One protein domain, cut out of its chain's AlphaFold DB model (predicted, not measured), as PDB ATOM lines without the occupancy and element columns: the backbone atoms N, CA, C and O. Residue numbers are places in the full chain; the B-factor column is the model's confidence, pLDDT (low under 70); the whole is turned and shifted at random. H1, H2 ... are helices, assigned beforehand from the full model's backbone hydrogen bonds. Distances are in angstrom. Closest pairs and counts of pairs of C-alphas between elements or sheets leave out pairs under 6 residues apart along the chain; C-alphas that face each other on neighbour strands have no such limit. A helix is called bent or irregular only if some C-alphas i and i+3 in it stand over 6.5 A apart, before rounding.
ATOM      1  N   GLU A   7     207.867 184.975 216.701       88.94
ATOM      2  CA  GLU A   7     207.498 183.627 216.249       88.94
ATOM      3  C   GLU A   7     207.991 183.348 214.832       88.94
ATOM      4  O   GLU A   7     208.561 182.292 214.571       88.94
ATOM      5  N   ILE A   8     207.847 184.331 213.944       89.88
ATOM      6  CA  ILE A   8     208.403 184.264 212.595       89.88
ATOM      7  C   ILE A   8     209.917 184.203 212.660       89.88
ATOM      8  O   ILE A   8     210.489 183.340 212.018       89.88
ATOM      9  N   LEU A   9     210.580 185.037 213.468       91.81
ATOM     10  CA  LEU A   9     212.037 184.964 213.601       91.81
ATOM     11  C   LEU A   9     212.507 183.580 214.091       91.81
ATOM     12  O   LEU A   9     213.467 183.034 213.552       91.81
ATOM     13  N   GLU A  10     211.824 182.999 215.081       93.31
ATOM     14  CA  GLU A  10     212.067 181.624 215.544       93.31
ATOM     15  C   GLU A  10     211.882 180.616 214.397       93.31
ATOM     16  O   GLU A  10     212.750 179.771 214.172       93.31
ATOM     17  N   CYS A  11     210.801 180.744 213.624       94.56
ATOM     18  CA  CYS A  11     210.548 179.914 212.450       94.56
ATOM     19  C   CYS A  11     211.634 180.084 211.376       94.56
ATOM     20  O   CYS A  11     212.122 179.104 210.827       94.56
ATOM     21  N   GLU A  12     212.088 181.300 211.094       94.81
ATOM     22  CA  GLU A  12     213.126 181.553 210.099       94.81
ATOM     23  C   GLU A  12     214.471 180.919 210.477       94.81
ATOM     24  O   GLU A  12     215.168 180.384 209.606       94.81
ATOM     25  N   ILE A  13     214.832 180.961 211.763       95.75
ATOM     26  CA  ILE A  13     216.026 180.289 212.294       95.75
ATOM     27  C   ILE A  13     215.872 178.771 212.155       95.75
ATOM     28  O   ILE A  13     216.798 178.096 211.700       95.75
ATOM     29  N   PHE A  14     214.696 178.239 212.494       97.44
ATOM     30  CA  PHE A  14     214.341 176.840 212.275       97.44
ATOM     31  C   PHE A  14     214.500 176.425 210.803       97.44
ATOM     32  O   PHE A  14     215.266 175.509 210.508       97.44
ATOM     33  N   LEU A  15     213.868 177.137 209.869       97.56
ATOM     34  CA  LEU A  15     213.903 176.830 208.436       97.56
ATOM     35  C   LEU A  15     215.314 176.922 207.845       97.56
ATOM     36  O   LEU A  15     215.678 176.117 206.991       97.56
ATOM     37  N   SER A  16     216.137 177.852 208.333       96.94
ATOM     38  CA  SER A  16     217.540 177.960 207.910       96.94
ATOM     39  C   SER A  16     218.355 176.726 208.315       96.94
ATOM     40  O   SER A  16     219.174 176.235 207.538       96.94
ATOM     41  N   ALA A  17     218.107 176.184 209.511       96.94
ATOM     42  CA  ALA A  17     218.739 174.948 209.964       96.94
ATOM     43  C   ALA A  17     218.207 173.712 209.215       96.94
ATOM     44  O   ALA A  17     218.991 172.822 208.886       96.94
ATOM     45  N   VAL A  18     216.909 173.676 208.884       97.94
ATOM     46  CA  VAL A  18     216.324 172.632 208.019       97.94
ATOM     47  C   VAL A  18     216.989 172.646 206.646       97.94
ATOM     48  O   VAL A  18     217.465 171.612 206.189       97.94
ATOM     49  N   LYS A  19     217.112 173.820 206.016       97.56
ATOM     50  CA  LYS A  19     217.804 173.970 204.731       97.56
ATOM     51  C   LYS A  19     219.231 173.425 204.780       97.56
ATOM     52  O   LYS A  19     219.634 172.724 203.858       97.56
ATOM     53  N   HIS A  20     219.989 173.734 205.834       96.75
ATOM     54  CA  HIS A  20     221.347 173.212 206.004       96.75
ATOM     55  C   HIS A  20     221.360 171.678 206.054       96.75
ATOM     56  O   HIS A  20     222.130 171.054 205.334       96.75
ATOM     57  N   LYS A  21     220.482 171.065 206.859       96.62
ATOM     58  CA  LYS A  21     220.350 169.600 206.953       96.62
ATOM     59  C   LYS A  21     220.035 168.960 205.598       96.62
ATOM     60  O   LYS A  21     220.621 167.943 205.255       96.62
ATOM     61  N   VAL A  22     219.143 169.570 204.822       96.69
ATOM     62  CA  VAL A  22     218.780 169.057 203.496       96.69
ATOM     63  C   VAL A  22     219.934 169.204 202.500       96.69
ATOM     64  O   VAL A  22     220.281 168.241 201.826       96.69
ATOM     65  N   LYS A  23     220.542 170.395 202.395       95.00
ATOM     66  CA  LYS A  23     221.542 170.688 201.351       95.00
ATOM     67  C   LYS A  23     222.919 170.096 201.634       95.00
ATOM     68  O   LYS A  23     223.572 169.643 200.703       95.00
ATOM     69  N   GLU A  24     223.360 170.120 202.887       94.31
ATOM     70  CA  GLU A  24     224.730 169.742 203.256       94.31
ATOM     71  C   GLU A  24     224.826 168.313 203.798       94.31
ATOM     72  O   GLU A  24     225.889 167.701 203.741       94.31
ATOM     73  N   GLU A  25     223.730 167.778 204.346       93.94
ATOM     74  CA  GLU A  25     223.709 166.447 204.969       93.94
ATOM     75  C   GLU A  25     222.825 165.444 204.210       93.94
ATOM     76  O   GLU A  25     222.702 164.303 204.647       93.94
ATOM     77  N   GLU A  26     222.228 165.856 203.082       93.06
ATOM     78  CA  GLU A  26     221.397 165.022 202.192       93.06
ATOM     79  C   GLU A  26     220.240 164.302 202.917       93.06
ATOM     80  O   GLU A  26     219.830 163.196 202.563       93.06
ATOM     81  N   ILE A  27     219.700 164.941 203.957       96.00
ATOM     82  CA  ILE A  27     218.559 164.440 204.727       96.00
ATOM     83  C   ILE A  27     217.255 164.858 204.034       96.00
ATOM     84  O   ILE A  27     217.151 165.974 203.524       96.00
ATOM     85  N   SER A  28     216.236 163.991 204.054       96.31
ATOM     86  CA  SER A  28     214.903 164.327 203.532       96.31
ATOM     87  C   SER A  28     214.314 165.558 204.238       96.31
ATOM     88  O   SER A  28     214.601 165.817 205.409       96.31
ATOM     89  N   TYR A  29     213.447 166.317 203.564       96.69
ATOM     90  CA  TYR A  29     212.795 167.488 204.172       96.69
ATOM     91  C   TYR A  29     212.015 167.121 205.439       96.69
ATOM     92  O   TYR A  29     212.069 167.843 206.436       96.69
ATOM     93  N   PHE A  30     211.329 165.976 205.406       96.62
ATOM     94  CA  PHE A  30     210.578 165.445 206.535       96.62
ATOM     95  C   PHE A  30     211.483 165.188 207.745       96.62
ATOM     96  O   PHE A  30     211.248 165.727 208.829       96.62
ATOM     97  N   ASP A  31     212.555 164.419 207.552       97.25
ATOM     98  CA  ASP A  31     213.474 164.071 208.634       97.25
ATOM     99  C   ASP A  31     214.208 165.311 209.151       97.25
ATOM    100  O   ASP A  31     214.337 165.503 210.361       97.25
ATOM    101  N   ALA A  32     214.636 166.204 208.255       97.75
ATOM    102  CA  ALA A  32     215.296 167.451 208.616       97.75
ATOM    103  C   ALA A  32     214.404 168.329 209.508       97.75
ATOM    104  O   ALA A  32     214.877 168.841 210.527       97.75
ATOM    105  N   MET A  33     213.114 168.473 209.182       97.44
ATOM    106  CA  MET A  33     212.170 169.213 210.025       97.44
ATOM    107  C   MET A  33     212.020 168.584 211.409       97.44
ATOM    108  O   MET A  33     212.100 169.300 212.409       97.44
ATOM    109  N   GLN A  34     211.859 167.263 211.483       96.75
ATOM    110  CA  GLN A  34     211.712 166.546 212.750       96.75
ATOM    111  C   GLN A  34     212.970 166.689 213.620       96.75
ATOM    112  O   GLN A  34     212.879 167.083 214.787       96.75
ATOM    113  N   PHE A  35     214.156 166.458 213.047       96.56
ATOM    114  CA  PHE A  35     215.425 166.568 213.765       96.56
ATOM    115  C   PHE A  35     215.670 167.979 214.297       96.56
ATOM    116  O   PHE A  35     216.003 168.146 215.471       96.56
ATOM    117  N   VAL A  36     215.502 169.007 213.465       97.19
ATOM    118  CA  VAL A  36     215.747 170.391 213.894       97.19
ATOM    119  C   VAL A  36     214.711 170.821 214.935       97.19
ATOM    120  O   VAL A  36     215.071 171.483 215.911       97.19
ATOM    121  N   ALA A  37     213.448 170.408 214.797       96.69
ATOM    122  CA  ALA A  37     212.394 170.756 215.746       96.69
ATOM    123  C   ALA A  37     212.676 170.202 217.143       96.69
ATOM    124  O   ALA A  37     212.536 170.930 218.132       96.69
ATOM    125  N   MET A  38     213.147 168.953 217.225       95.38
ATOM    126  CA  MET A  38     213.559 168.327 218.486       95.38
ATOM    127  C   MET A  38     214.639 169.132 219.215       95.38
ATOM    128  O   MET A  38     214.632 169.195 220.444       95.38
ATOM    129  N   MET A  39     215.536 169.789 218.475       93.00
ATOM    130  CA  MET A  39     216.630 170.579 219.048       93.00
ATOM    131  C   MET A  39     216.214 171.998 219.465       93.00
ATOM    132  O   MET A  39     216.877 172.591 220.314       93.00
ATOM    133  N   GLN A  40     215.144 172.556 218.884       89.38
ATOM    134  CA  GLN A  40     214.737 173.956 219.099       89.38
ATOM    135  C   GLN A  40     213.604 174.150 220.116       89.38
ATOM    136  O   GLN A  40     213.351 175.274 220.553       89.38
ATOM    137  N   GLY A  41     212.960 173.067 220.556       90.00
ATOM    138  CA  GLY A  41     212.070 173.072 221.717       90.00
ATOM    139  C   GLY A  41     210.592 172.835 221.403       90.00
ATOM    140  O   GLY A  41     210.171 172.670 220.258       90.00
ATOM    141  N   SER A  42     209.782 172.801 222.464       91.06
ATOM    142  CA  SER A  42     208.405 172.280 222.434       91.06
ATOM    143  C   SER A  42     207.462 173.026 221.489       91.06
ATOM    144  O   SER A  42     206.577 172.409 220.902       91.06
ATOM    145  N   LYS A  43     207.649 174.337 221.318       93.12
ATOM    146  CA  LYS A  43     206.815 175.158 220.434       93.12
ATOM    147  C   LYS A  43     207.035 174.823 218.956       93.12
ATOM    148  O   LYS A  43     206.066 174.556 218.256       93.12
ATOM    149  N   ILE A  44     208.295 174.761 218.513       95.19
ATOM    150  CA  ILE A  44     208.641 174.339 217.148       95.19
ATOM    151  C   ILE A  44     208.175 172.901 216.910       95.19
ATOM    152  O   ILE A  44     207.557 172.621 215.887       95.19
ATOM    153  N   MET A  45     208.389 172.003 217.881       96.19
ATOM    154  CA  MET A  45     207.881 170.631 217.788       96.19
ATOM    155  C   MET A  45     206.364 170.568 217.622       96.19
ATOM    156  O   MET A  45     205.881 169.735 216.863       96.19
ATOM    157  N   LYS A  46     205.600 171.439 218.294       95.38
ATOM    158  CA  LYS A  46     204.146 171.514 218.106       95.38
ATOM    159  C   LYS A  46     203.806 171.905 216.667       95.38
ATOM    160  O   LYS A  46     202.978 171.237 216.058       95.38
ATOM    161  N   TRP A  47     204.451 172.935 216.116       95.62
ATOM    162  CA  TRP A  47     204.211 173.358 214.733       95.62
ATOM    163  C   TRP A  47     204.533 172.263 213.722       95.62
ATOM    164  O   TRP A  47     203.702 171.947 212.875       95.62
ATOM    165  N   VAL A  48     205.708 171.644 213.852       97.12
ATOM    166  CA  VAL A  48     206.124 170.560 212.960       97.12
ATOM    167  C   VAL A  48     205.209 169.350 213.109       97.12
ATOM    168  O   VAL A  48     204.787 168.800 212.103       97.12
ATOM    169  N   SER A  49     204.819 168.969 214.326       96.44
ATOM    170  CA  SER A  49     203.881 167.861 214.550       96.44
ATOM    171  C   SER A  49     202.526 168.107 213.879       96.44
ATOM    172  O   SER A  49     202.018 167.233 213.173       96.44
ATOM    173  N   THR A  50     201.964 169.312 214.026       95.00
ATOM    174  CA  THR A  50     200.705 169.689 213.368       95.00
ATOM    175  C   THR A  50     200.830 169.637 211.844       95.00
ATOM    176  O   THR A  50     200.006 168.998 211.188       95.00
ATOM    177  N   ALA A  51     201.868 170.263 211.278       96.44
ATOM    178  CA  ALA A  51     202.077 170.308 209.831       96.44
ATOM    179  C   ALA A  51     202.352 168.916 209.242       96.44
ATOM    180  O   ALA A  51     201.781 168.563 208.213       96.44
ATOM    181  N   THR A  52     203.158 168.099 209.922       95.81
ATOM    182  CA  THR A  52     203.476 166.722 209.529       95.81
ATOM    183  C   THR A  52     202.241 165.833 209.536       95.81
ATOM    184  O   THR A  52     201.972 165.172 208.538       95.81
ATOM    185  N   SER A  53     201.451 165.870 210.612       95.44
ATOM    186  CA  SER A  53     200.190 165.124 210.696       95.44
ATOM    187  C   SER A  53     199.260 165.484 209.534       95.44
ATOM    188  O   SER A  53     198.664 164.612 208.900       95.44
ATOM    189  N   LYS A  54     199.193 166.774 209.179       94.88
ATOM    190  CA  LYS A  54     198.365 167.220 208.060       94.88
ATOM    191  C   LYS A  54     198.929 166.839 206.694       94.88
ATOM    192  O   LYS A  54     198.166 166.469 205.804       94.88
ATOM    193  N   TYR A  55     200.241 166.929 206.513       96.06
ATOM    194  CA  TYR A  55     200.935 166.463 205.315       96.06
ATOM    195  C   TYR A  55     200.658 164.974 205.070       96.06
ATOM    196  O   TYR A  55     200.263 164.591 203.968       96.06
ATOM    197  N   GLU A  56     200.790 164.147 206.105       95.19
ATOM    198  CA  GLU A  56     200.480 162.721 206.062       95.19
ATOM    199  C   GLU A  56     199.015 162.488 205.682       95.19
ATOM    200  O   GLU A  56     198.709 161.749 204.743       95.19
ATOM    201  N   GLU A  57     198.096 163.189 206.347       94.19
ATOM    202  CA  GLU A  57     196.676 163.102 206.031       94.19
ATOM    203  C   GLU A  57     196.382 163.509 204.577       94.19
ATOM    204  O   GLU A  57     195.565 162.881 203.914       94.19
ATOM    205  N   ALA A  58     197.067 164.517 204.040       94.06
ATOM    206  CA  ALA A  58     196.858 165.019 202.685       94.06
ATOM    207  C   ALA A  58     197.539 164.189 201.582       94.06
ATOM    208  O   ALA A  58     197.268 164.426 200.404       94.06
ATOM    209  N   THR A  59     198.431 163.255 201.925       93.88
ATOM    210  CA  THR A  59     199.226 162.477 200.952       93.88
ATOM    211  C   THR A  59     198.901 160.986 200.955       93.88
ATOM    212  O   THR A  59     199.054 160.315 199.928       93.88
ATOM    213  N   TYR A  60     198.380 160.443 202.058       92.38
ATOM    214  CA  TYR A  60     197.975 159.044 202.122       92.38
ATOM    215  C   TYR A  60     196.613 158.800 201.462       92.38
ATOM    216  O   TYR A  60     195.576 159.238 201.942       92.38
ATOM    217  N   LYS A  61     196.593 157.975 200.406       89.88
ATOM    218  CA  LYS A  61     195.405 157.703 199.563       89.88
ATOM    219  C   LYS A  61     194.150 157.210 200.291       89.88
ATOM    220  O   LYS A  61     193.059 157.220 199.726       89.88
ATOM    221  N   VAL A  62     194.315 156.691 201.503       91.31
ATOM    222  CA  VAL A  62     193.233 156.097 202.294       91.31
ATOM    223  C   VAL A  62     192.433 157.131 203.084       91.31
ATOM    224  O   VAL A  62     191.314 156.826 203.494       91.31
ATOM    225  N   THR A  63     192.976 158.329 203.289       89.25
ATOM    226  CA  THR A  63     192.370 159.364 204.133       89.25
ATOM    227  C   THR A  63     191.256 160.103 203.398       89.25
ATOM    228  O   THR A  63     191.206 160.143 202.168       89.25
ATOM    229  N   GLU A  64     190.342 160.702 204.160       89.69
ATOM    230  CA  GLU A  64     189.269 161.522 203.589       89.69
ATOM    231  C   GLU A  64     189.787 162.851 203.036       89.69
ATOM    232  O   GLU A  64     189.275 163.323 202.022       89.69
ATOM    233  N   LEU A  65     190.833 163.420 203.645       88.12
ATOM    234  CA  LEU A  65     191.456 164.653 203.167       88.12
ATOM    235  C   LEU A  65     192.098 164.472 201.787       88.12
ATOM    236  O   LEU A  65     191.881 165.300 200.907       88.12
ATOM    237  N   PHE A  66     192.824 163.372 201.559       91.38
ATOM    238  CA  PHE A  66     193.425 163.079 200.253       91.38
ATOM    239  C   PHE A  66     192.379 163.005 199.129       91.38
ATOM    240  O   PHE A  66     192.661 163.352 197.986       91.38
ATOM    241  N   LYS A  67     191.164 162.540 199.443       90.31
ATOM    242  CA  LYS A  67     190.072 162.378 198.471       90.31
ATOM    243  C   LYS A  67     189.391 163.700 198.104       90.31
ATOM    244  O   LYS A  67     188.592 163.711 197.168       90.31
ATOM    245  N   GLN A  68     189.675 164.791 198.817       87.94
ATOM    246  CA  GLN A  68     189.100 166.100 198.518       87.94
ATOM    247  C   GLN A  68     189.689 166.668 197.223       87.94
ATOM    248  O   GLN A  68     190.896 166.621 196.998       87.94
ATOM    249  N   ALA A  69     188.839 167.271 196.389       88.31
ATOM    250  CA  ALA A  69     189.285 167.938 195.163       88.31
ATOM    251  C   ALA A  69     190.183 169.159 195.451       88.31
ATOM    252  O   ALA A  69     191.074 169.470 194.667       88.31
ATOM    253  N   ASN A  70     189.970 169.818 196.591       87.88
ATOM    254  CA  ASN A  70     190.715 170.968 197.104       87.88
ATOM    255  C   ASN A  70     191.522 170.585 198.362       87.88
ATOM    256  O   ASN A  70     191.427 171.222 199.409       87.88
ATOM    257  N   VAL A  71     192.307 169.508 198.261       91.38
ATOM    258  CA  VAL A  71     193.065 168.918 199.380       91.38
ATOM    259  C   VAL A  71     193.917 169.929 200.161       91.38
ATOM    260  O   VAL A  71     193.925 169.872 201.386       91.38
ATOM    261  N   ASP A  72     194.604 170.863 199.492       92.81
ATOM    262  CA  ASP A  72     195.441 171.857 200.180       92.81
ATOM    263  C   ASP A  72     194.592 172.852 200.976       92.81
ATOM    264  O   ASP A  72     194.884 173.151 202.128       92.81
ATOM    265  N   GLU A  73     193.503 173.341 200.388       88.50
ATOM    266  CA  GLU A  73     192.618 174.309 201.035       88.50
ATOM    267  C   GLU A  73     191.960 173.693 202.276       88.50
ATOM    268  O   GLU A  73     191.986 174.280 203.358       88.50
ATOM    269  N   CYS A  74     191.470 172.453 202.152       86.94
ATOM    270  CA  CYS A  74     190.962 171.680 203.282       86.94
ATOM    271  C   CYS A  74     192.043 171.429 204.349       86.94
ATOM    272  O   CYS A  74     191.759 171.421 205.552       86.94
ATOM    273  N   ALA A  75     193.295 171.222 203.930       90.81
ATOM    274  CA  ALA A  75     194.399 170.989 204.847       90.81
ATOM    275  C   ALA A  75     194.709 172.227 205.693       90.81
ATOM    276  O   ALA A  75     194.737 172.134 206.921       90.81
ATOM    277  N   LEU A  76     194.877 173.381 205.048       89.00
ATOM    278  CA  LEU A  76     195.136 174.660 205.712       89.00
ATOM    279  C   LEU A  76     193.981 175.032 206.644       89.00
ATOM    280  O   LEU A  76     194.193 175.316 207.823       89.00
ATOM    281  N   ALA A  77     192.743 174.925 206.155       82.12
ATOM    282  CA  ALA A  77     191.559 175.225 206.947       82.12
ATOM    283  C   ALA A  77     191.489 174.391 208.238       82.12
ATOM    284  O   ALA A  77     191.155 174.932 209.289       82.12
ATOM    285  N   SER A  78     191.846 173.101 208.167       81.50
ATOM    286  CA  SER A  78     191.827 172.165 209.302       81.50
ATOM    287  C   SER A  78     193.040 172.223 210.231       81.50
ATOM    288  O   SER A  78     192.967 171.682 211.336       81.50
ATOM    289  N   MET A  79     194.138 172.861 209.822       86.56
ATOM    290  CA  MET A  79     195.228 173.236 210.735       86.56
ATOM    291  C   MET A  79     194.944 174.557 211.450       86.56
ATOM    292  O   MET A  79     195.355 174.732 212.599       86.56
ATOM    293  N   GLY A  80     194.258 175.475 210.767       70.31
ATOM    294  CA  GLY A  80     193.801 176.736 211.326       70.31
ATOM    295  C   GLY A  80     192.643 176.571 212.308       70.31
ATOM    296  O   GLY A  80     192.036 175.510 212.465       70.31
ATOM    297  N   THR A  81     192.296 177.667 212.975       55.22
ATOM    298  CA  THR A  81     191.201 177.682 213.966       55.22
ATOM    299  C   THR A  81     189.795 177.698 213.348       55.22
ATOM    300  O   THR A  81     188.806 177.688 214.079       55.22
ATOM    301  N   LEU A  82     189.692 177.706 212.013       47.66
ATOM    302  CA  LEU A  82     188.454 177.945 211.263       47.66
ATOM    303  C   LEU A  82     187.709 176.668 210.826       47.66
ATOM    304  O   LEU A  82     186.627 176.765 210.249       47.66
ATOM    305  N   TRP A  83     188.237 175.469 211.091       46.06
ATOM    306  CA  TRP A  83     187.567 174.222 210.707       46.06
ATOM    307  C   TRP A  83     186.526 173.773 211.730       46.06
ATOM    308  O   TRP A  83     186.849 173.241 212.793       46.06
ATOM    309  N   HIS A  84     185.251 173.925 211.367       44.12
ATOM    310  CA  HIS A  84     184.104 173.443 212.145       44.12
ATOM    311  C   HIS A  84     183.437 172.180 211.566       44.12
ATOM    312  O   HIS A  84     182.328 171.841 211.962       44.12
ATOM    313  N   GLY A  85     184.113 171.437 210.681       41.72
ATOM    314  CA  GLY A  85     183.650 170.116 210.236       41.72
ATOM    315  C   GLY A  85     182.532 170.107 209.185       41.72
ATOM    316  O   GLY A  85     182.063 169.029 208.838       41.72
ATOM    317  N   GLU A  86     182.146 171.259 208.635       36.34
ATOM    318  CA  GLU A  86     181.220 171.358 207.500       36.34
ATOM    319  C   GLU A  86     181.771 172.344 206.460       36.34
ATOM    320  O   GLU A  86     182.357 173.355 206.840       36.34
ATOM    321  N   ASN A  87     181.631 171.985 205.173       42.00
ATOM    322  CA  ASN A  87     181.973 172.726 203.949       42.00
ATOM    323  C   ASN A  87     182.764 174.030 204.154       42.00
ATOM    324  O   ASN A  87     182.198 175.062 204.512       42.00
ATOM    325  N   PHE A  88     184.064 173.995 203.848       50.88
ATOM    326  CA  PHE A  88     184.876 175.205 203.755       50.88
ATOM    327  C   PHE A  88     184.379 176.059 202.579       50.88
ATOM    328  O   PHE A  88     184.759 175.844 201.430       50.88
ATOM    329  N   GLU A  89     183.490 177.014 202.851       44.25
ATOM    330  CA  GLU A  89     183.251 178.133 201.947       44.25
ATOM    331  C   GLU A  89     184.464 179.056 202.068       44.25
ATOM    332  O   GLU A  89     184.601 179.768 203.063       44.25
ATOM    333  N   GLY A  90     185.374 178.935 201.092       50.28
ATOM    334  CA  GLY A  90     186.657 179.626 200.966       50.28
ATOM    335  C   GLY A  90     186.791 180.866 201.842       50.28
ATOM    336  O   GLY A  90     186.054 181.840 201.661       50.28
ATOM    337  N   SER A  91     187.728 180.842 202.797       48.28
ATOM    338  CA  SER A  91     187.944 181.992 203.672       48.28
ATOM    339  C   SER A  91     188.188 183.233 202.811       48.28
ATOM    340  O   SER A  91     189.012 183.241 201.893       48.28
ATOM    341  N   SER A  92     187.398 184.285 203.041       50.91
ATOM    342  CA  SER A  92     187.535 185.524 202.283       50.91
ATOM    343  C   SER A  92     188.980 186.013 202.390       50.91
ATOM    344  O   SER A  92     189.525 186.033 203.494       50.91
ATOM    345  N   ALA A  93     189.574 186.462 201.281       48.28
ATOM    346  CA  ALA A  93     190.953 186.967 201.197       48.28
ATOM    347  C   ALA A  93     191.307 188.107 202.187       48.28
ATOM    348  O   ALA A  93     192.446 188.553 202.232       48.28
ATOM    349  N   TYR A  94     190.334 188.583 202.969       46.41
ATOM    350  CA  TYR A  94     190.426 189.675 203.934       46.41
ATOM    351  C   TYR A  94     190.571 189.229 205.397       46.41
ATOM    352  O   TYR A  94     190.557 190.079 206.286       46.41
ATOM    353  N   ILE A  95     190.685 187.928 205.678       58.19
ATOM    354  CA  ILE A  95     190.946 187.450 207.042       58.19
ATOM    355  C   ILE A  95     192.463 187.433 207.250       58.19
ATOM    356  O   ILE A  95     193.167 186.661 206.603       58.19
ATOM    357  N   GLU A  96     192.967 188.312 208.126       67.56
ATOM    358  CA  GLU A  96     194.375 188.291 208.543       67.56
ATOM    359  C   GLU A  96     194.701 186.913 209.135       67.56
ATOM    360  O   GLU A  96     194.166 186.547 210.182       67.56
ATOM    361  N   SER A  97     195.589 186.162 208.478       75.31
ATOM    362  CA  SER A  97     196.143 184.932 209.038       75.31
ATOM    363  C   SER A  97     196.979 185.261 210.274       75.31
ATOM    364  O   SER A  97     197.763 186.219 210.287       75.31
ATOM    365  N   SER A  98     196.828 184.463 211.325       86.00
ATOM    366  CA  SER A  98     197.710 184.531 212.485       86.00
ATOM    367  C   SER A  98     199.139 184.111 212.118       86.00
ATOM    368  O   SER A  98     199.382 183.433 211.121       86.00
ATOM    369  N   GLU A  99     200.103 184.501 212.952       88.62
ATOM    370  CA  GLU A  99     201.507 184.105 212.788       88.62
ATOM    371  C   GLU A  99     201.675 182.578 212.797       88.62
ATOM    372  O   GLU A  99     202.400 182.028 211.972       88.62
ATOM    373  N   GLU A 100     200.959 181.888 213.692       89.94
ATOM    374  CA  GLU A 100     200.956 180.426 213.775       89.94
ATOM    375  C   GLU A 100     200.374 179.792 212.503       89.94
ATOM    376  O   GLU A 100     200.973 178.853 211.988       89.94
ATOM    377  N   GLU A 101     199.285 180.328 211.941       89.94
ATOM    378  CA  GLU A 101     198.711 179.836 210.674       89.94
ATOM    379  C   GLU A 101     199.687 180.004 209.506       89.94
ATOM    380  O   GLU A 101     199.950 179.045 208.786       89.94
ATOM    381  N   ILE A 102     200.321 181.174 209.366       92.06
ATOM    382  CA  ILE A 102     201.328 181.410 208.316       92.06
ATOM    383  C   ILE A 102     202.469 180.392 208.419       92.06
ATOM    384  O   ILE A 102     202.924 179.863 207.402       92.06
ATOM    385  N   ILE A 103     202.933 180.108 209.638       94.94
ATOM    386  CA  ILE A 103     203.998 179.133 209.887       94.94
ATOM    387  C   ILE A 103     203.532 177.721 209.518       94.94
ATOM    388  O   ILE A 103     204.206 177.055 208.734       94.94
ATOM    389  N   LEU A 104     202.390 177.270 210.040       95.38
ATOM    390  CA  LEU A 104     201.855 175.926 209.802       95.38
ATOM    391  C   LEU A 104     201.608 175.662 208.315       95.38
ATOM    392  O   LEU A 104     202.073 174.650 207.785       95.38
ATOM    393  N   ASP A 105     200.951 176.597 207.634       94.75
ATOM    394  CA  ASP A 105     200.664 176.512 206.206       94.75
ATOM    395  C   ASP A 105     201.960 176.424 205.385       94.75
ATOM    396  O   ASP A 105     202.072 175.623 204.455       94.75
ATOM    397  N   SER A 106     202.974 177.221 205.743       97.06
ATOM    398  CA  SER A 106     204.272 177.203 205.056       97.06
ATOM    399  C   SER A 106     204.983 175.864 205.227       97.06
ATOM    400  O   SER A 106     205.494 175.315 204.251       97.06
ATOM    401  N   LEU A 107     204.997 175.315 206.447       97.88
ATOM    402  CA  LEU A 107     205.586 174.003 206.728       97.88
ATOM    403  C   LEU A 107     204.880 172.894 205.943       97.88
ATOM    404  O   LEU A 107     205.550 172.041 205.364       97.88
ATOM    405  N   TYR A 108     203.549 172.940 205.871       97.75
ATOM    406  CA  TYR A 108     202.755 172.008 205.075       97.75
ATOM    407  C   TYR A 108     203.144 172.040 203.594       97.75
ATOM    408  O   TYR A 108     203.414 170.987 203.017       97.75
ATOM    409  N   PHE A 109     203.229 173.228 202.985       97.94
ATOM    410  CA  PHE A 109     203.629 173.349 201.581       97.94
ATOM    411  C   PHE A 109     205.045 172.835 201.337       97.94
ATOM    412  O   PHE A 109     205.268 172.109 200.370       97.94
ATOM    413  N   ILE A 110     205.990 173.169 202.221       98.25
ATOM    414  CA  ILE A 110     207.363 172.672 202.110       98.25
ATOM    415  C   ILE A 110     207.370 171.139 202.144       98.25
ATOM    416  O   ILE A 110     207.973 170.531 201.270       98.25
ATOM    417  N   LEU A 111     206.679 170.512 203.101       98.00
ATOM    418  CA  LEU A 111     206.630 169.051 203.224       98.00
ATOM    419  C   LEU A 111     205.946 168.385 202.026       98.00
ATOM    420  O   LEU A 111     206.477 167.432 201.463       98.00
ATOM    421  N   LYS A 112     204.777 168.885 201.618       97.56
ATOM    422  CA  LYS A 112     203.963 168.256 200.572       97.56
ATOM    423  C   LYS A 112     204.626 168.280 199.200       97.56
ATOM    424  O   LYS A 112     204.480 167.325 198.439       97.56
ATOM    425  N   TYR A 113     205.328 169.363 198.892       97.81
ATOM    426  CA  TYR A 113     205.911 169.587 197.573       97.81
ATOM    427  C   TYR A 113     207.425 169.330 197.530       97.81
ATOM    428  O   TYR A 113     208.007 169.395 196.456       97.81
ATOM    429  N   ALA A 114     208.059 168.972 198.656       96.56
ATOM    430  CA  ALA A 114     209.495 168.681 198.741       96.56
ATOM    431  C   ALA A 114     209.996 167.661 197.707       96.56
ATOM    432  O   ALA A 114     211.090 167.817 197.174       96.56
ATOM    433  N   GLU A 115     209.189 166.638 197.420       93.25
ATOM    434  CA  GLU A 115     209.542 165.526 196.527       93.25
ATOM    435  C   GLU A 115     208.996 165.705 195.097       93.25
ATOM    436  O   GLU A 115     208.989 164.765 194.296       93.25
ATOM    437  N   SER A 116     208.478 166.891 194.760       95.19
ATOM    438  CA  SER A 116     208.011 167.171 193.403       95.19
ATOM    439  C   SER A 116     209.188 167.382 192.439       95.19
ATOM    440  O   SER A 116     210.343 167.530 192.835       95.19
ATOM    441  N   SER A 117     208.920 167.383 191.130       94.69
ATOM    442  CA  SER A 117     209.978 167.603 190.131       94.69
ATOM    443  C   SER A 117     210.549 169.026 190.167       94.69
ATOM    444  O   SER A 117     211.694 169.229 189.769       94.69
ATOM    445  N   GLN A 118     209.751 169.998 190.616       95.81
ATOM    446  CA  GLN A 118     210.137 171.398 190.800       95.81
ATOM    447  C   GLN A 118     209.593 171.894 192.155       95.81
ATOM    448  O   GLN A 118     208.579 172.593 192.190       95.81
ATOM    449  N   PRO A 119     210.235 171.516 193.282       96.06
ATOM    450  CA  PRO A 119     209.666 171.689 194.624       96.06
ATOM    451  C   PRO A 119     209.267 173.122 194.963       96.06
ATOM    452  O   PRO A 119     208.200 173.364 195.527       96.06
ATOM    453  N   LEU A 120     210.106 174.094 194.593       97.38
ATOM    454  CA  LEU A 120     209.836 175.501 194.861       97.38
ATOM    455  C   LEU A 120     208.668 176.011 194.018       97.38
ATOM    456  O   LEU A 120     207.754 176.641 194.544       97.38
ATOM    457  N   GLU A 121     208.709 175.776 192.712       97.88
ATOM    458  CA  GLU A 121     207.701 176.254 191.774       97.88
ATOM    459  C   GLU A 121     206.328 175.666 192.097       97.88
ATOM    460  O   GLU A 121     205.348 176.412 192.154       97.88
ATOM    461  N   ASP A 122     206.267 174.366 192.388       97.75
ATOM    462  CA  ASP A 122     205.023 173.670 192.706       97.75
ATOM    463  C   ASP A 122     204.451 174.141 194.055       97.75
ATOM    464  O   ASP A 122     203.261 174.459 194.140       97.75
ATOM    465  N   ALA A 123     205.294 174.299 195.087       97.88
ATOM    466  CA  ALA A 123     204.870 174.837 196.382       97.88
ATOM    467  C   ALA A 123     204.329 176.271 196.267       97.88
ATOM    468  O   ALA A 123     203.309 176.615 196.869       97.88
ATOM    469  N   LEU A 124     204.993 177.127 195.483       97.50
ATOM    470  CA  LEU A 124     204.562 178.510 195.275       97.50
ATOM    471  C   LEU A 124     203.294 178.607 194.434       97.50
ATOM    472  O   LEU A 124     202.459 179.478 194.690       97.50
ATOM    473  N   PHE A 125     203.141 177.736 193.437       96.31
ATOM    474  CA  PHE A 125     201.922 177.654 192.645       96.31
ATOM    475  C   PHE A 125     200.732 177.263 193.528       96.31
ATOM    476  O   PHE A 125     199.713 177.957 193.520       96.31
ATOM    477  N   ALA A 126     200.893 176.227 194.353       95.31
ATOM    478  CA  ALA A 126     199.868 175.792 195.291       95.31
ATOM    479  C   ALA A 126     199.529 176.889 196.316       95.31
ATOM    480  O   ALA A 126     198.359 177.232 196.478       95.31
ATOM    481  N   ASN A 127     200.534 177.542 196.912       94.38
ATOM    482  CA  ASN A 127     200.344 178.655 197.852       94.38
ATOM    483  C   ASN A 127     199.531 179.823 197.268       94.38
ATOM    484  O   ASN A 127     198.700 180.404 197.964       94.38
ATOM    485  N   LYS A 128     199.744 180.160 195.989       92.38
ATOM    486  CA  LYS A 128     199.003 181.232 195.301       92.38
ATOM    487  C   LYS A 128     197.560 180.863 194.969       92.38
ATOM    488  O   LYS A 128     196.753 181.758 194.735       92.38
ATOM    489  N   SER A 129     197.244 179.571 194.918       87.38
ATOM    490  CA  SER A 129     195.896 179.084 194.604       87.38
ATOM    491  C   SER A 129     194.940 179.087 195.802       87.38
ATOM    492  O   SER A 129     193.756 178.814 195.624       87.38
ATOM    493  N   ILE A 130     195.432 179.419 197.003       83.75
ATOM    494  CA  ILE A 130     194.675 179.358 198.259       83.75
ATOM    495  C   ILE A 130     194.599 180.740 198.906       83.75
ATOM    496  O   ILE A 130     195.517 181.557 198.810       83.75
ATOM    497  N   CYS A 131     193.491 180.997 199.591       78.62
ATOM    498  CA  CYS A 131     193.246 182.203 200.371       78.62
ATOM    499  C   CYS A 131     194.208 182.377 201.572       78.62
ATOM    500  O   CYS A 131     195.004 181.501 201.929       78.62
ATOM    501  N   GLY A 132     194.149 183.556 202.197       79.38
ATOM    502  CA  GLY A 132     195.034 183.957 203.294       79.38
ATOM    503  C   GLY A 132     196.318 184.649 202.827       79.38
ATOM    504  O   GLY A 132     196.432 185.099 201.682       79.38
ATOM    505  N   ASP A 133     197.286 184.754 203.737       86.38
ATOM    506  CA  ASP A 133     198.515 185.530 203.539       86.38
ATOM    507  C   ASP A 133     199.577 184.766 202.724       86.38
ATOM    508  O   ASP A 133     200.590 184.274 203.231       86.38
ATOM    509  N   HIS A 134     199.325 184.643 201.421       89.56
ATOM    510  CA  HIS A 134     200.222 183.951 200.497       89.56
ATOM    511  C   HIS A 134     201.590 184.636 200.361       89.56
ATOM    512  O   HIS A 134     202.576 183.944 200.106       89.56
ATOM    513  N   GLU A 135     201.681 185.958 200.550       91.44
ATOM    514  CA  GLU A 135     202.944 186.702 200.461       91.44
ATOM    515  C   GLU A 135     203.901 186.290 201.581       91.44
ATOM    516  O   GLU A 135     205.064 185.957 201.328       91.44
ATOM    517  N   ARG A 136     203.415 186.243 202.825       91.75
ATOM    518  CA  ARG A 136     204.245 185.849 203.969       91.75
ATOM    519  C   ARG A 136     204.578 184.363 203.947       91.75
ATOM    520  O   ARG A 136     205.711 184.004 204.269       91.75
ATOM    521  N   ARG A 137     203.647 183.510 203.502       93.38
ATOM    522  CA  ARG A 137     203.937 182.085 203.280       93.38
ATOM    523  C   ARG A 137     205.018 181.882 202.223       93.38
ATOM    524  O   ARG A 137     205.946 181.108 202.437       93.38
ATOM    525  N   GLU A 138     204.964 182.627 201.117       96.12
ATOM    526  CA  GLU A 138     205.974 182.563 200.054       96.12
ATOM    527  C   GLU A 138     207.384 182.878 200.581       96.12
ATOM    528  O   GLU A 138     208.340 182.183 200.224       96.12
ATOM    529  N   VAL A 139     207.527 183.862 201.477       96.00
ATOM    530  CA  VAL A 139     208.820 184.182 202.112       96.00
ATOM    531  C   VAL A 139     209.382 182.983 202.884       96.00
ATOM    532  O   VAL A 139     210.567 182.668 202.743       96.00
ATOM    533  N   LEU A 140     208.554 182.296 203.674       96.69
ATOM    534  CA  LEU A 140     208.983 181.134 204.457       96.69
ATOM    535  C   LEU A 140     209.268 179.913 203.569       96.69
ATOM    536  O   LEU A 140     210.297 179.264 203.749       96.69
ATOM    537  N   ILE A 141     208.427 179.641 202.567       97.88
ATOM    538  CA  ILE A 141     208.633 178.548 201.600       97.88
ATOM    539  C   ILE A 141     209.982 178.709 200.884       97.88
ATOM    540  O   ILE A 141     210.784 177.774 200.813       97.88
ATOM    541  N   ARG A 142     210.284 179.923 200.406       97.62
ATOM    542  CA  ARG A 142     211.544 180.216 199.707       97.62
ATOM    543  C   ARG A 142     212.777 179.983 200.573       97.62
ATOM    544  O   ARG A 142     213.794 179.565 200.028       97.62
ATOM    545  N   LYS A 143     212.702 180.211 201.890       95.62
ATOM    546  CA  LYS A 143     213.850 180.042 202.800       95.62
ATOM    547  C   LYS A 143     214.413 178.625 202.831       95.62
ATOM    548  O   LYS A 143     215.575 178.476 203.199       95.62
ATOM    549  N   VAL A 144     213.622 177.610 202.481       94.62
ATOM    550  CA  VAL A 144     214.097 176.220 202.485       94.62
ATOM    551  C   VAL A 144     214.612 175.791 201.114       94.62
ATOM    552  O   VAL A 144     215.673 175.174 201.025       94.62
ATOM    553  N   PHE A 145     213.901 176.126 200.037       92.56
ATOM    554  CA  PHE A 145     214.261 175.658 198.695       92.56
ATOM    555  C   PHE A 145     215.395 176.469 198.035       92.56
ATOM    556  O   PHE A 145     216.257 175.893 197.362       92.56
ATOM    557  N   VAL A 146     215.463 177.786 198.269       83.56
ATOM    558  CA  VAL A 146     216.529 178.681 197.762       83.56
ATOM    559  C   VAL A 146     217.695 178.656 198.725       83.56
ATOM    560  O   VAL A 146     218.835 178.271 198.370       83.56
TER     561      VAL A 146
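Overview. This is residues 7 to 146 of the 146 residues of an uncharacterized protein of hydrothermal vent metagenome (UniProt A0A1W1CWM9). One helix, H5, runs through the core, and the other six helices are gathered round it: H1 and H2 at one end of the long axis, H4 toward the other, H3 on one side and the hairpin of H6 and H7 on the opposite side. A long link, residues 80 to 98, makes a wide loop past H4. The printed part has 140 residues with seven named helices, H1 to H7 in chain order, and no named strand; the class is all helix, with helix packing part aligned and part crossed. It is compact, with a radius of gyration of the C-alphas of 14.2 A, and spans 42 by 31 by 27 A.

Along the chain. H1, residues 7 to 25, begins with C-alpha 7 at (207.498, 183.627, 216.249) and is 26.2 A long. H2 is residues 29 to 40, and H3, residues 42 to 59, is 25.3 A long. H4 is residues 71 to 79. H5, residues 99 to 113, runs 21.5 A from C-alpha 99 at (201.507, 184.105, 212.788). H6 is residues 119 to 128. H7, residues 134 to 145, ends with C-alpha 145 at (214.261, 175.658, 198.695); it is neither bent nor irregular, but only just: C-alphas 141 and 144 are 6.0 A apart.

Arrangement. H5 is the hub, touching six helices. With its residues 99 to 103 alone it touches residues 7 to 11 of H1, at a shallow tilt of 20 degrees, the closest C-alphas being those of Ile 8 and Glu 99, 6.9 A. H3 touches H5 at a steep tilt of 45 degrees, closest at the C-alphas of Ala 51 and Tyr 108, 5.1 A. H7 touches H5 at a steep tilt of 49 degrees, closest at the C-alphas of Ser 106 and Arg 137, 5.2 A. H4 and H5 form a hairpin, closest at the C-alphas of Leu 76 and Asp 105, 5.9 A. H6 and H7 form a hairpin at a shallow tilt of 8 degrees, opposite ways, closest at the C-alphas of Leu 120 and Phe 145, 5.9 A. H1 touches H2 with residues 14 to 22 alone, closest at the C-alphas of Val 18 and Ala 32, 5.3 A. Among the pairs apart are H1 and H4, and H3 and H7. Every O i to N i+4 pair is within hydrogen-bond range in H1 to H6; in H7 6 of 8 are.

Size, cuts and confidence. The C-alphas farthest apart, those of Glu 24 and Glu 86, are 43.7 A apart. The printed part has no cut. The links from H3 to H4, 11 residues, and from H4 to H5, 19 residues, are long. The mean pLDDT of the printed part is 88.1, and residues 81 to 96 are under 70.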